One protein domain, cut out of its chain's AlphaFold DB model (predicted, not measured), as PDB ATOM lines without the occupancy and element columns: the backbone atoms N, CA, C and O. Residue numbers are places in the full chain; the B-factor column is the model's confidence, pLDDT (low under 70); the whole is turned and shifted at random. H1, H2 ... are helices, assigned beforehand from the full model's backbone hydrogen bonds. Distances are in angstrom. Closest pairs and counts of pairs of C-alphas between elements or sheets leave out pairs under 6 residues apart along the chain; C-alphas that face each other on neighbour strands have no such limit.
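What this domain is: This is residues 4 to 92 of the 97 residues of an uncharacterized protein of Posidoniimonas polymericola (UniProt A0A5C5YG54). A small head made of the short helices H1, H2 and H3 and the first part of the long helix H4 sits at one end; the rest of H4 sticks out from it as an arm, and H5 turns off at a corner at the arm's far end, touching no other helix. In the head, H2 runs side by side with the first part of H4, H3 crosses H2 at a steep tilt, and H1 packs on H3. The printed part has 89 residues with five named helices, in the order H1 H2 H3 H4 H5, and no named strand: the class is all helix. The whole is extended, with a radius of gyration of the C-alphas of 21.4 A and spans of 63 by 27 by 19 A, the arm making the length.

Where its parts are: Find C-alpha 4 at (184.830, 175.563, 141.878); here H1 begins and runs through residues 4 to 12. Next comes H2, residues 15 to 24. After it look for H3, residues 32 to 44, 19.0 A from first to last C-alpha. Then find C-alpha 46 at (192.029, 178.308, 165.351), where H4, residues 46 to 70, sets out on 36.2 A. Last comes H5, residues 74 to 91, 26.0 A long, ending at C-alpha 91 at (146.568, 150.124, 184.306).

How they stand to each other: Start at H3, the hub, which touches three helices. H1 touches it at a steep tilt of 42 degrees, the same way; look at the closest C-alphas, those of Leu 10 and Ser 37, 5.7 A apart. H2 touches H3 at a steep tilt of 46 degrees, opposite ways, closest at the C-alphas of Ser 18 and Val 38, 5.8 A. H3 and H4 touch only at the corner by their link, closest at the C-alphas of Gln 42 and Arg 49, 4.7 A. H4 touches H2 with residues 48 to 55 alone, at a shallow tilt of 15 degrees, the same way; the C-alphas of Cys 15 and Cys 48 are closest, at 6.7 A. H5 is apart from H1, H2, H3 and H4. In H1, H2, H3, H4 and H5 every O i to N i+4 pair is within hydrogen-bond range.

The domain as a whole: Look at Leu 4 and Thr 90: their C-alphas, the two farthest apart, are 65.0 A from each other. Residues 60 to 92 stand free, of which 60 to 70 belong to H4 and 74 to 91 to H5; the body without them spans 34 by 24 by 15 A. The printed part has no cut, and no link is long. The mean pLDDT of the printed part is 80.0; look for values under 70 in residues 4 to 12, 68 to 72 and 89 to 92.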
ATOM      1  N   LEU A   4     185.083 174.138 141.678       60.44
ATOM      2  CA  LEU A   4     184.830 175.563 141.878       60.44
ATOM      3  C   LEU A   4     183.793 175.869 142.973       60.44
ATOM      4  O   LEU A   4     183.956 176.845 143.704       60.44
ATOM      5  N   ARG A   5     182.752 175.037 143.152       62.09
ATOM      6  CA  ARG A   5     181.772 175.233 144.246       62.09
ATOM      7  C   ARG A   5     182.390 174.966 145.615       62.09
ATOM      8  O   ARG A   5     182.136 175.723 146.545       62.09
ATOM      9  N   ALA A   6     183.216 173.926 145.716       59.91
ATOM     10  CA  ALA A   6     183.899 173.571 146.955       59.91
ATOM     11  C   ALA A   6     184.896 174.661 147.369       59.91
ATOM     12  O   ALA A   6     184.909 175.048 148.530       59.91
ATOM     13  N   ILE A   7     185.653 175.211 146.410       63.50
ATOM     14  CA  ILE A   7     186.608 176.308 146.638       63.50
ATOM     15  C   ILE A   7     185.888 177.612 147.018       63.50
ATOM     16  O   ILE A   7     186.315 178.306 147.938       63.50
ATOM     17  N   LYS A   8     184.761 177.939 146.368       63.66
ATOM     18  CA  LYS A   8     183.962 179.122 146.721       63.66
ATOM     19  C   LYS A   8     183.400 179.015 148.137       63.66
ATOM     20  O   LYS A   8     183.569 179.941 148.917       63.66
ATOM     21  N   MET A   9     182.812 177.868 148.479       63.41
ATOM     22  CA  MET A   9     182.313 177.599 149.827       63.41
ATOM     23  C   MET A   9     183.446 177.669 150.866       63.41
ATOM     24  O   MET A   9     183.234 178.169 151.958       63.41
ATOM     25  N   LEU A  10     184.667 177.270 150.502       62.41
ATOM     26  CA  LEU A  10     185.890 177.387 151.307       62.41
ATOM     27  C   LEU A  10     186.266 178.824 151.687       62.41
ATOM     28  O   LEU A  10     186.635 179.079 152.830       62.41
ATOM     29  N   LEU A  11     186.186 179.743 150.723       57.72
ATOM     30  CA  LEU A  11     186.537 181.155 150.899       57.72
ATOM     31  C   LEU A  11     185.414 181.957 151.566       57.72
ATOM     32  O   LEU A  11     185.674 183.018 152.127       57.72
ATOM     33  N   THR A  12     184.173 181.463 151.518       67.19
ATOM     34  CA  THR A  12     183.005 182.168 152.062       67.19
ATOM     35  C   THR A  12     182.414 181.544 153.323       67.19
ATOM     36  O   THR A  12     181.516 182.158 153.896       67.19
ATOM     37  N   LEU A  13     182.883 180.371 153.777       73.31
ATOM     38  CA  LEU A  13     182.370 179.749 155.000       73.31
ATOM     39  C   LEU A  13     182.717 180.630 156.199       73.31
ATOM     40  O   LEU A  13     183.878 180.751 156.604       73.31
ATOM     41  N   ARG A  14     181.693 181.252 156.779       82.19
ATOM     42  CA  ARG A  14     181.844 182.064 157.986       82.19
ATOM     43  C   ARG A  14     182.019 181.151 159.197       82.19
ATOM     44  O   ARG A  14     181.496 180.038 159.227       82.19
ATOM     45  N   CYS A  15     182.694 181.648 160.233       84.62
ATOM     46  CA  CYS A  15     182.857 180.915 161.494       84.62
ATOM     47  C   CYS A  15     181.511 180.453 162.079       84.62
ATOM     48  O   CYS A  15     181.435 179.365 162.640       84.62
ATOM     49  N   GLU A  16     180.454 181.254 161.920       85.50
ATOM     50  CA  GLU A  16     179.099 180.914 162.368       85.50
ATOM     51  C   GLU A  16     178.513 179.721 161.603       85.50
ATOM     52  O   GLU A  16     177.952 178.812 162.203       85.50
ATOM     53  N   GLU A  17     178.691 179.681 160.285       87.12
ATOM     54  CA  GLU A  17     178.199 178.589 159.445       87.12
ATOM     55  C   GLU A  17     178.989 177.298 159.689       87.12
ATOM     56  O   GLU A  17     178.414 176.219 159.800       87.12
ATOM     57  N   SER A  18     180.304 177.423 159.896       87.19
ATOM     58  CA  SER A  18     181.161 176.330 160.364       87.19
ATOM     59  C   SER A  18     180.696 175.784 161.719       87.19
ATOM     60  O   SER A  18     180.587 174.570 161.884       87.19
ATOM     61  N   ALA A  19     180.363 176.663 162.671       85.94
ATOM     62  CA  ALA A  19     179.837 176.270 163.977       85.94
ATOM     63  C   ALA A  19     178.471 175.577 163.867       85.94
ATOM     64  O   ALA A  19     178.256 174.562 164.523       85.94
ATOM     65  N   ARG A  20     177.576 176.068 162.999       88.19
ATOM     66  CA  ARG A  20     176.285 175.418 162.722       88.19
ATOM     67  C   ARG A  20     176.474 174.018 162.140       88.19
ATOM     68  O   ARG A  20     175.902 173.075 162.668       88.19
ATOM     69  N   LEU A  21     177.329 173.858 161.128       89.38
ATOM     70  CA  LEU A  21     177.623 172.544 160.540       89.38
ATOM     71  C   LEU A  21     178.278 171.583 161.545       89.38
ATOM     72  O   LEU A  21     178.005 170.386 161.521       89.38
ATOM     73  N   LEU A  22     179.134 172.097 162.433       86.88
ATOM     74  CA  LEU A  22     179.732 171.331 163.530       86.88
ATOM     75  C   LEU A  22     178.681 170.827 164.522       86.88
ATOM     76  O   LEU A  22     178.740 169.666 164.916       86.88
ATOM     77  N   SER A  23     177.719 171.669 164.897       86.12
ATOM     78  CA  SER A  23     176.598 171.269 165.751       86.12
ATOM     79  C   SER A  23     175.682 170.265 165.051       86.12
ATOM     80  O   SER A  23     175.313 169.255 165.644       86.12
ATOM     81  N   ASP A  24     175.364 170.495 163.775       87.81
ATOM     82  CA  ASP A  24     174.553 169.593 162.955       87.81
ATOM     83  C   ASP A  24     175.172 168.199 162.849       87.81
ATOM     84  O   ASP A  24     174.446 167.206 162.872       87.81
ATOM     85  N   ALA A  25     176.503 168.103 162.766       86.00
ATOM     86  CA  ALA A  25     177.209 166.827 162.691       86.00
ATOM     87  C   ALA A  25     176.929 165.898 163.889       86.00
ATOM     88  O   ALA A  25     177.109 164.687 163.765       86.00
ATOM     89  N   SER A  26     176.487 166.451 165.024       79.25
ATOM     90  CA  SER A  26     176.098 165.690 166.219       79.25
ATOM     91  C   SER A  26     174.709 165.055 166.102       79.25
ATOM     92  O   SER A  26     174.435 164.068 166.778       79.25
ATOM     93  N   PHE A  27     173.833 165.596 165.248       82.69
ATOM     94  CA  PHE A  27     172.447 165.135 165.085       82.69
ATOM     95  C   PHE A  27     172.204 164.433 163.746       82.69
ATOM     96  O   PHE A  27     171.362 163.540 163.658       82.69
ATOM     97  N   ARG A  28     172.937 164.820 162.695       85.31
ATOM     98  CA  ARG A  28     172.805 164.283 161.337       85.31
ATOM     99  C   ARG A  28     174.160 163.976 160.714       85.31
ATOM    100  O   ARG A  28     175.176 164.600 161.010       85.31
ATOM    101  N   SER A  29     174.169 163.065 159.746       85.44
ATOM    102  CA  SER A  29     175.336 162.871 158.890       85.44
ATOM    103  C   SER A  29     175.511 164.065 157.947       85.44
ATOM    104  O   SER A  29     174.632 164.354 157.134       85.44
ATOM    105  N   LEU A  30     176.666 164.726 158.018       85.69
ATOM    106  CA  LEU A  30     177.063 165.718 157.019       85.69
ATOM    107  C   LEU A  30     177.355 165.052 155.670       85.69
ATOM    108  O   LEU A  30     177.968 163.979 155.611       85.69
ATOM    109  N   SER A  31     176.995 165.734 154.587       86.38
ATOM    110  CA  SER A  31     177.413 165.372 153.238       86.38
ATOM    111  C   SER A  31     178.944 165.435 153.101       86.38
ATOM    112  O   SER A  31     179.621 166.153 153.851       86.38
ATOM    113  N   PRO A  32     179.532 164.720 152.124       82.06
ATOM    114  CA  PRO A  32     180.976 164.751 151.906       82.06
ATOM    115  C   PRO A  32     181.519 166.169 151.699       82.06
ATOM    116  O   PRO A  32     182.584 166.493 152.216       82.06
ATOM    117  N   VAL A  33     180.776 167.031 150.996       83.50
ATOM    118  CA  VAL A  33     181.181 168.419 150.730       83.50
ATOM    119  C   VAL A  33     181.193 169.241 152.017       83.50
ATOM    120  O   VAL A  33     182.218 169.840 152.325       83.50
ATOM    121  N   GLU A  34     180.116 169.204 152.809       83.62
ATOM    122  CA  GLU A  34     180.044 169.904 154.103       83.62
ATOM    123  C   GLU A  34     181.188 169.472 155.030       83.62
ATOM    124  O   GLU A  34     181.856 170.304 155.647       83.62
ATOM    125  N   ARG A  35     181.474 168.164 155.073       85.69
ATOM    126  CA  ARG A  35     182.562 167.609 155.881       85.69
ATOM    127  C   ARG A  35     183.927 168.151 155.455       85.69
ATOM    128  O   ARG A  35     184.741 168.489 156.315       85.69
ATOM    129  N   TRP A  36     184.192 168.234 154.152       84.00
ATOM    130  CA  TRP A  36     185.443 168.792 153.636       84.00
ATOM    131  C   TRP A  36     185.547 170.301 153.868       84.00
ATOM    132  O   TRP A  36     186.609 170.763 154.287       84.00
ATOM    133  N   SER A  37     184.462 171.054 153.685       84.38
ATOM    134  CA  SER A  37     184.426 172.499 153.941       84.38
ATOM    135  C   SER A  37     184.743 172.829 155.400       84.38
ATOM    136  O   SER A  37     185.594 173.676 155.671       84.38
ATOM    137  N   VAL A  38     184.125 172.117 156.348       85.75
ATOM    138  CA  VAL A  38     184.382 172.295 157.785       85.75
ATOM    139  C   VAL A  38     185.818 171.905 158.142       85.75
ATOM    140  O   VAL A  38     186.499 172.657 158.841       85.75
ATOM    141  N   ARG A  39     186.319 170.768 157.629       86.12
ATOM    142  CA  ARG A  39     187.707 170.338 157.868       86.12
ATOM    143  C   ARG A  39     188.715 171.372 157.383       86.12
ATOM    144  O   ARG A  39     189.624 171.710 158.135       86.12
ATOM    145  N   LEU A  40     188.551 171.902 156.171       82.31
ATOM    146  CA  LEU A  40     189.491 172.892 155.647       82.31
ATOM    147  C   LEU A  40     189.398 174.229 156.393       82.31
ATOM    148  O   LEU A  40     190.431 174.831 156.682       82.31
ATOM    149  N   HIS A  41     188.203 174.647 156.819       86.38
ATOM    150  CA  HIS A  41     188.046 175.843 157.651       86.38
ATOM    151  C   HIS A  41     188.715 175.696 159.030       86.38
ATOM    152  O   HIS A  41     189.309 176.640 159.541       86.38
ATOM    153  N   GLN A  42     188.690 174.512 159.648       87.69
ATOM    154  CA  GLN A  42     189.401 174.262 160.914       87.69
ATOM    155  C   GLN A  42     190.932 174.302 160.766       87.69
ATOM    156  O   GLN A  42     191.650 174.569 161.739       87.69
ATOM    157  N   VAL A  43     191.459 174.046 159.562       85.38
ATOM    158  CA  VAL A  43     192.894 174.190 159.281       85.38
ATOM    159  C   VAL A  43     193.301 175.664 159.336       85.38
ATOM    160  O   VAL A  43     194.317 175.971 159.955       85.38
ATOM    161  N   SER A  44     192.489 176.573 158.792       81.19
ATOM    162  CA  SER A  44     192.788 178.013 158.758       81.19
ATOM    163  C   SER A  44     192.284 178.802 159.976       81.19
ATOM    164  O   SER A  44     192.850 179.842 160.303       81.19
ATOM    165  N   CYS A  45     191.263 178.320 160.693       86.50
ATOM    166  CA  CYS A  45     190.644 179.021 161.821       86.50
ATOM    167  C   CYS A  45     190.859 178.290 163.157       86.50
ATOM    168  O   CYS A  45     190.215 177.282 163.466       86.50
ATOM    169  N   LYS A  46     191.719 178.859 164.017       88.94
ATOM    170  CA  LYS A  46     192.029 178.308 165.351       88.94
ATOM    171  C   LYS A  46     190.796 178.205 166.259       88.94
ATOM    172  O   LYS A  46     190.668 177.229 166.992       88.94
ATOM    173  N   ARG A  47     189.870 179.171 166.189       87.44
ATOM    174  CA  ARG A  47     188.642 179.179 167.009       87.44
ATOM    175  C   ARG A  47     187.716 178.017 166.651       87.44
ATOM    176  O   ARG A  47     187.282 177.291 167.536       87.44
ATOM    177  N   CYS A  48     187.479 177.788 165.359       87.81
ATOM    178  CA  CYS A  48     186.670 176.656 164.900       87.81
ATOM    179  C   CYS A  48     187.324 175.307 165.220       87.81
ATOM    180  O   CYS A  48     186.624 174.349 165.535       87.81
ATOM    181  N   ARG A  49     188.661 175.230 165.204       89.62
ATOM    182  CA  ARG A  49     189.388 174.036 165.658       89.62
ATOM    183  C   ARG A  49     189.181 173.766 167.150       89.62
ATOM    184  O   ARG A  49     188.955 172.625 167.540       89.62
ATOM    185  N   GLN A  50     189.244 174.808 167.978       91.31
ATOM    186  CA  GLN A  50     189.002 174.688 169.415       91.31
ATOM    187  C   GLN A  50     187.564 174.247 169.707       91.31
ATOM    188  O   GLN A  50     187.367 173.323 170.492       91.31
ATOM    189  N   LEU A  51     186.582 174.844 169.026       88.75
ATOM    190  CA  LEU A  51     185.178 174.454 169.141       88.75
ATOM    191  C   LEU A  51     184.967 172.973 168.788       88.75
ATOM    192  O   LEU A  51     184.304 172.254 169.527       88.75
ATOM    193  N   ALA A  52     185.571 172.501 167.694       87.88
ATOM    194  CA  ALA A  52     185.481 171.098 167.293       87.88
ATOM    195  C   ALA A  52     186.043 170.147 168.364       87.88
ATOM    196  O   ALA A  52     185.438 169.117 168.654       87.88
ATOM    197  N   SER A  53     187.164 170.515 168.992       90.06
ATOM    198  CA  SER A  53     187.735 169.746 170.104       90.06
ATOM    199  C   SER A  53     186.800 169.708 171.318       90.06
ATOM    200  O   SER A  53     186.571 168.642 171.882       90.06
ATOM    201  N   GLN A  54     186.204 170.845 171.691       91.62
ATOM    202  CA  GLN A  54     185.258 170.919 172.810       91.62
ATOM    203  C   GLN A  54     184.008 170.066 172.563       91.62
ATOM    204  O   GLN A  54     183.616 169.290 173.431       91.62
ATOM    205  N   LEU A  55     183.419 170.149 171.368       88.06
ATOM    206  CA  LEU A  55     182.258 169.333 171.000       88.06
ATOM    207  C   LEU A  55     182.589 167.836 171.003       88.06
ATOM    208  O   LEU A  55     181.800 167.042 171.507       88.06
ATOM    209  N   SER A  56     183.774 167.450 170.520       87.88
ATOM    210  CA  SER A  56     184.224 166.055 170.567       87.88
ATOM    211  C   SER A  56     184.376 165.536 171.999       87.88
ATOM    212  O   SER A  56     184.059 164.378 172.256       87.88
ATOM    213  N   GLN A  57     184.855 166.366 172.929       91.00
ATOM    214  CA  GLN A  57     184.971 165.985 174.340       91.00
ATOM    215  C   GLN A  57     183.593 165.794 174.980       91.00
ATOM    216  O   GLN A  57     183.387 164.835 175.722       91.00
ATOM    217  N   ILE A  58     182.638 166.673 174.660       88.56
ATOM    218  CA  ILE A  58     181.255 166.560 175.135       88.56
ATOM    219  C   ILE A  58     180.607 165.281 174.596       88.56
ATOM    220  O   ILE A  58     180.035 164.524 175.376       88.56
ATOM    221  N   ASP A  59     180.733 165.006 173.295       86.62
ATOM    222  CA  ASP A  59     180.190 163.789 172.677       86.62
ATOM    223  C   ASP A  59     180.805 162.527 173.300       86.62
ATOM    224  O   ASP A  59     180.094 161.591 173.664       86.62
ATOM    225  N   GLN A  60     182.120 162.521 173.529       87.50
ATOM    226  CA  GLN A  60     182.801 161.404 174.178       87.50
ATOM    227  C   GLN A  60     182.331 161.194 175.626       87.50
ATOM    228  O   GLN A  60     182.084 160.056 176.027       87.50
ATOM    229  N   ALA A  61     182.168 162.269 176.400       87.50
ATOM    230  CA  ALA A  61     181.662 162.204 177.770       87.50
ATOM    231  C   ALA A  61     180.186 161.772 177.833       87.50
ATOM    232  O   ALA A  61     179.784 161.052 178.747       87.50
ATOM    233  N   ALA A  62     179.372 162.182 176.859       86.62
ATOM    234  CA  ALA A  62     177.990 161.734 176.744       86.62
ATOM    235  C   ALA A  62     177.928 160.237 176.412       86.62
ATOM    236  O   ALA A  62     177.228 159.479 177.087       86.62
ATOM    237  N   ARG A  63     178.718 159.783 175.430       84.12
ATOM    238  CA  ARG A  63     178.790 158.366 175.043       84.12
ATOM    239  C   ARG A  63     179.299 157.479 176.169       84.12
ATOM    240  O   ARG A  63     178.730 156.412 176.371       84.12
ATOM    241  N   SER A  64     180.313 157.910 176.922       83.25
ATOM    242  CA  SER A  64     180.853 157.116 178.033       83.25
ATOM    243  C   SER A  64     179.824 156.907 179.150       83.25
ATOM    244  O   SER A  64     179.710 155.806 179.694       83.25
ATOM    245  N   ARG A  65     178.999 157.922 179.437       80.44
ATOM    246  CA  ARG A  65     177.878 157.808 180.384       80.44
ATOM    247  C   ARG A  65     176.779 156.885 179.872       80.44
ATOM    248  O   ARG A  65     176.277 156.069 180.638       80.44
ATOM    249  N   VAL A  66     176.431 156.968 178.587       78.19
ATOM    250  CA  VAL A  66     175.452 156.051 177.979       78.19
ATOM    251  C   VAL A  66     175.962 154.610 178.017       78.19
ATOM    252  O   VAL A  66     175.218 153.723 178.425       78.19
ATOM    253  N   SER A  67     177.232 154.364 177.681       72.25
ATOM    254  CA  SER A  67     177.809 153.015 177.752       72.25
ATOM    255  C   SER A  67     177.840 152.469 179.180       72.25
ATOM    256  O   SER A  67     177.554 151.294 179.389       72.25
ATOM    257  N   GLN A  68     178.116 153.321 180.172       68.44
ATOM    258  CA  GLN A  68     178.076 152.932 181.582       68.44
ATOM    259  C   GLN A  68     176.645 152.613 182.040       68.44
ATOM    260  O   GLN A  68     176.434 151.639 182.753       68.44
ATOM    261  N   ALA A  69     175.643 153.371 181.583       62.12
ATOM    262  CA  ALA A  69     174.236 153.063 181.844       62.12
ATOM    263  C   ALA A  69     173.782 151.753 181.168       62.12
ATOM    264  O   ALA A  69     172.947 151.028 181.708       62.12
ATOM    265  N   GLN A  70     174.342 151.415 180.003       63.62
ATOM    266  CA  GLN A  70     174.056 150.155 179.309       63.62
ATOM    267  C   GLN A  70     174.695 148.930 179.981       63.62
ATOM    268  O   GLN A  70     174.146 147.834 179.861       63.62
ATOM    269  N   GLN A  71     175.772 149.116 180.754       64.06
ATOM    270  CA  GLN A  71     176.356 148.113 181.661       64.06
ATOM    271  C   GLN A  71     175.543 147.940 182.957       64.06
ATOM    272  O   GLN A  71     176.084 147.661 184.026       64.06
ATOM    273  N   MET A  72     174.226 148.107 182.881       62.69
ATOM    274  CA  MET A  72     173.335 147.781 183.983       62.69
ATOM    275  C   MET A  72     173.450 146.281 184.311       62.69
ATOM    276  O   MET A  72     173.238 145.469 183.405       62.69
ATOM    277  N   PRO A  73     173.731 145.903 185.574       73.25
ATOM    278  CA  PRO A  73     173.734 144.509 186.001       73.25
ATOM    279  C   PRO A  73     172.391 143.853 185.682       73.25
ATOM    280  O   PRO A  73     171.338 144.472 185.883       73.25
ATOM    281  N   ASP A  74     172.411 142.604 185.214       75.50
ATOM    282  CA  ASP A  74     171.198 141.901 184.779       75.50
ATOM    283  C   ASP A  74     170.121 141.858 185.870       75.50
ATOM    284  O   ASP A  74     168.932 141.995 185.580       75.50
ATOM    285  N   GLU A  75     170.523 141.798 187.140       78.75
ATOM    286  CA  GLU A  75     169.606 141.860 188.280       78.75
ATOM    287  C   GLU A  75     168.817 143.176 188.350       78.75
ATOM    288  O   GLU A  75     167.614 143.183 188.631       78.75
ATOM    289  N   MET A  76     169.460 144.307 188.056       76.12
ATOM    290  CA  MET A  76     168.796 145.609 188.047       76.12
ATOM    291  C   MET A  76     167.839 145.712 186.854       76.12
ATOM    292  O   MET A  76     166.725 146.216 186.998       76.12
ATOM    293  N   ARG A  77     168.220 145.153 185.697       78.44
ATOM    294  CA  ARG A  77     167.361 145.079 184.506       78.44
ATOM    295  C   ARG A  77     166.120 144.218 184.766       78.44
ATOM    296  O   ARG A  77     165.014 144.630 184.426       78.44
ATOM    297  N   GLN A  78     166.277 143.084 185.449       82.50
ATOM    298  CA  GLN A  78     165.166 142.217 185.858       82.50
ATOM    299  C   GLN A  78     164.242 142.876 186.890       82.50
ATOM    300  O   GLN A  78     163.031 142.644 186.869       82.50
ATOM    301  N   ARG A  79     164.775 143.702 187.802       84.00
ATOM    302  CA  ARG A  79     163.951 144.480 188.743       84.00
ATOM    303  C   ARG A  79     163.111 145.529 188.019       84.00
ATOM    304  O   ARG A  79     161.905 145.564 188.233       84.00
ATOM    305  N   ILE A  80     163.716 146.315 187.125       83.75
ATOM    306  CA  ILE A  80     162.987 147.324 186.340       83.75
ATOM    307  C   ILE A  80     161.926 146.654 185.457       83.75
ATOM    308  O   ILE A  80     160.783 147.101 185.444       83.75
ATOM    309  N   ALA A  81     162.259 145.547 184.784       84.88
ATOM    310  CA  ALA A  81     161.303 144.801 183.964       84.88
ATOM    311  C   ALA A  81     160.086 144.321 184.774       84.88
ATOM    312  O   ALA A  81     158.952 144.464 184.318       84.88
ATOM    313  N   ARG A  82     160.304 143.817 185.999       85.38
ATOM    314  CA  ARG A  82     159.215 143.421 186.907       85.38
ATOM    315  C   ARG A  82     158.352 144.607 187.333       85.38
ATOM    316  O   ARG A  82     157.132 144.505 187.262       85.38
ATOM    317  N   SER A  83     158.959 145.731 187.714       87.88
ATOM    318  CA  SER A  83     158.214 146.936 188.101       87.88
ATOM    319  C   SER A  83     157.392 147.515 186.942       87.88
ATOM    320  O   SER A  83     156.245 147.904 187.143       87.88
ATOM    321  N   VAL A  84     157.932 147.512 185.718       87.62
ATOM    322  CA  VAL A  84     157.206 147.965 184.516       87.62
ATOM    323  C   VAL A  84     156.061 147.012 184.158       87.62
ATOM    324  O   VAL A  84     154.977 147.472 183.805       87.62
ATOM    325  N   ALA A  85     156.264 145.695 184.272       85.19
ATOM    326  CA  ALA A  85     155.212 144.706 184.029       85.19
ATOM    327  C   ALA A  85     154.055 144.838 185.035       85.19
ATOM    328  O   ALA A  85     152.893 144.799 184.641       85.19
ATOM    329  N   GLN A  86     154.369 145.061 186.315       83.38
ATOM    330  CA  GLN A  86     153.367 145.294 187.358       83.38
ATOM    331  C   GLN A  86     152.579 146.586 187.120       83.38
ATOM    332  O   GLN A  86     151.356 146.560 187.193       83.38
ATOM    333  N   ALA A  87     153.256 147.685 186.764       79.12
ATOM    334  CA  ALA A  87     152.607 148.967 186.475       79.12
ATOM    335  C   ALA A  87     151.690 148.922 185.238       79.12
ATOM    336  O   ALA A  87     150.658 149.585 185.202       79.12
ATOM    337  N   ARG A  88     152.044 148.123 184.223       75.88
ATOM    338  CA  ARG A  88     151.178 147.880 183.057       75.88
ATOM    339  C   ARG A  88     149.973 147.001 183.392       75.88
ATOM    340  O   ARG A  88     148.900 147.227 182.848       75.88
ATOM    341  N   GLY A  89     150.141 146.023 184.282       65.19
ATOM    342  CA  GLY A  89     149.047 145.168 184.746       65.19
ATOM    343  C   GLY A  89     148.007 145.918 185.584       65.19
ATOM    344  O   GLY A  89     146.820 145.649 185.454       65.19
ATOM    345  N   THR A  90     148.422 146.897 186.392       58.97
ATOM    346  CA  THR A  90     147.498 147.726 187.186       58.97
ATOM    347  C   THR A  90     146.751 148.778 186.365       58.97
ATOM    348  O   THR A  90     145.652 149.160 186.754       58.97
ATOM    349  N   GLN A  91     147.279 149.211 185.215       55.84
ATOM    350  CA  GLN A  91     146.568 150.124 184.306       55.84
ATOM    351  C   GLN A  91     145.399 149.459 183.559       55.84
ATOM    352  O   GLN A  91     144.481 150.157 183.153       55.84
ATOM    353  N   ALA A  92     145.378 148.129 183.425       52.59
ATOM    354  CA  ALA A  92     144.280 147.405 182.775       52.59
ATOM    355  C   ALA A  92     143.052 147.171 183.684       52.59
ATOM    356  O   ALA A  92     142.066 146.600 183.231       52.59
TER     357      ALA A  92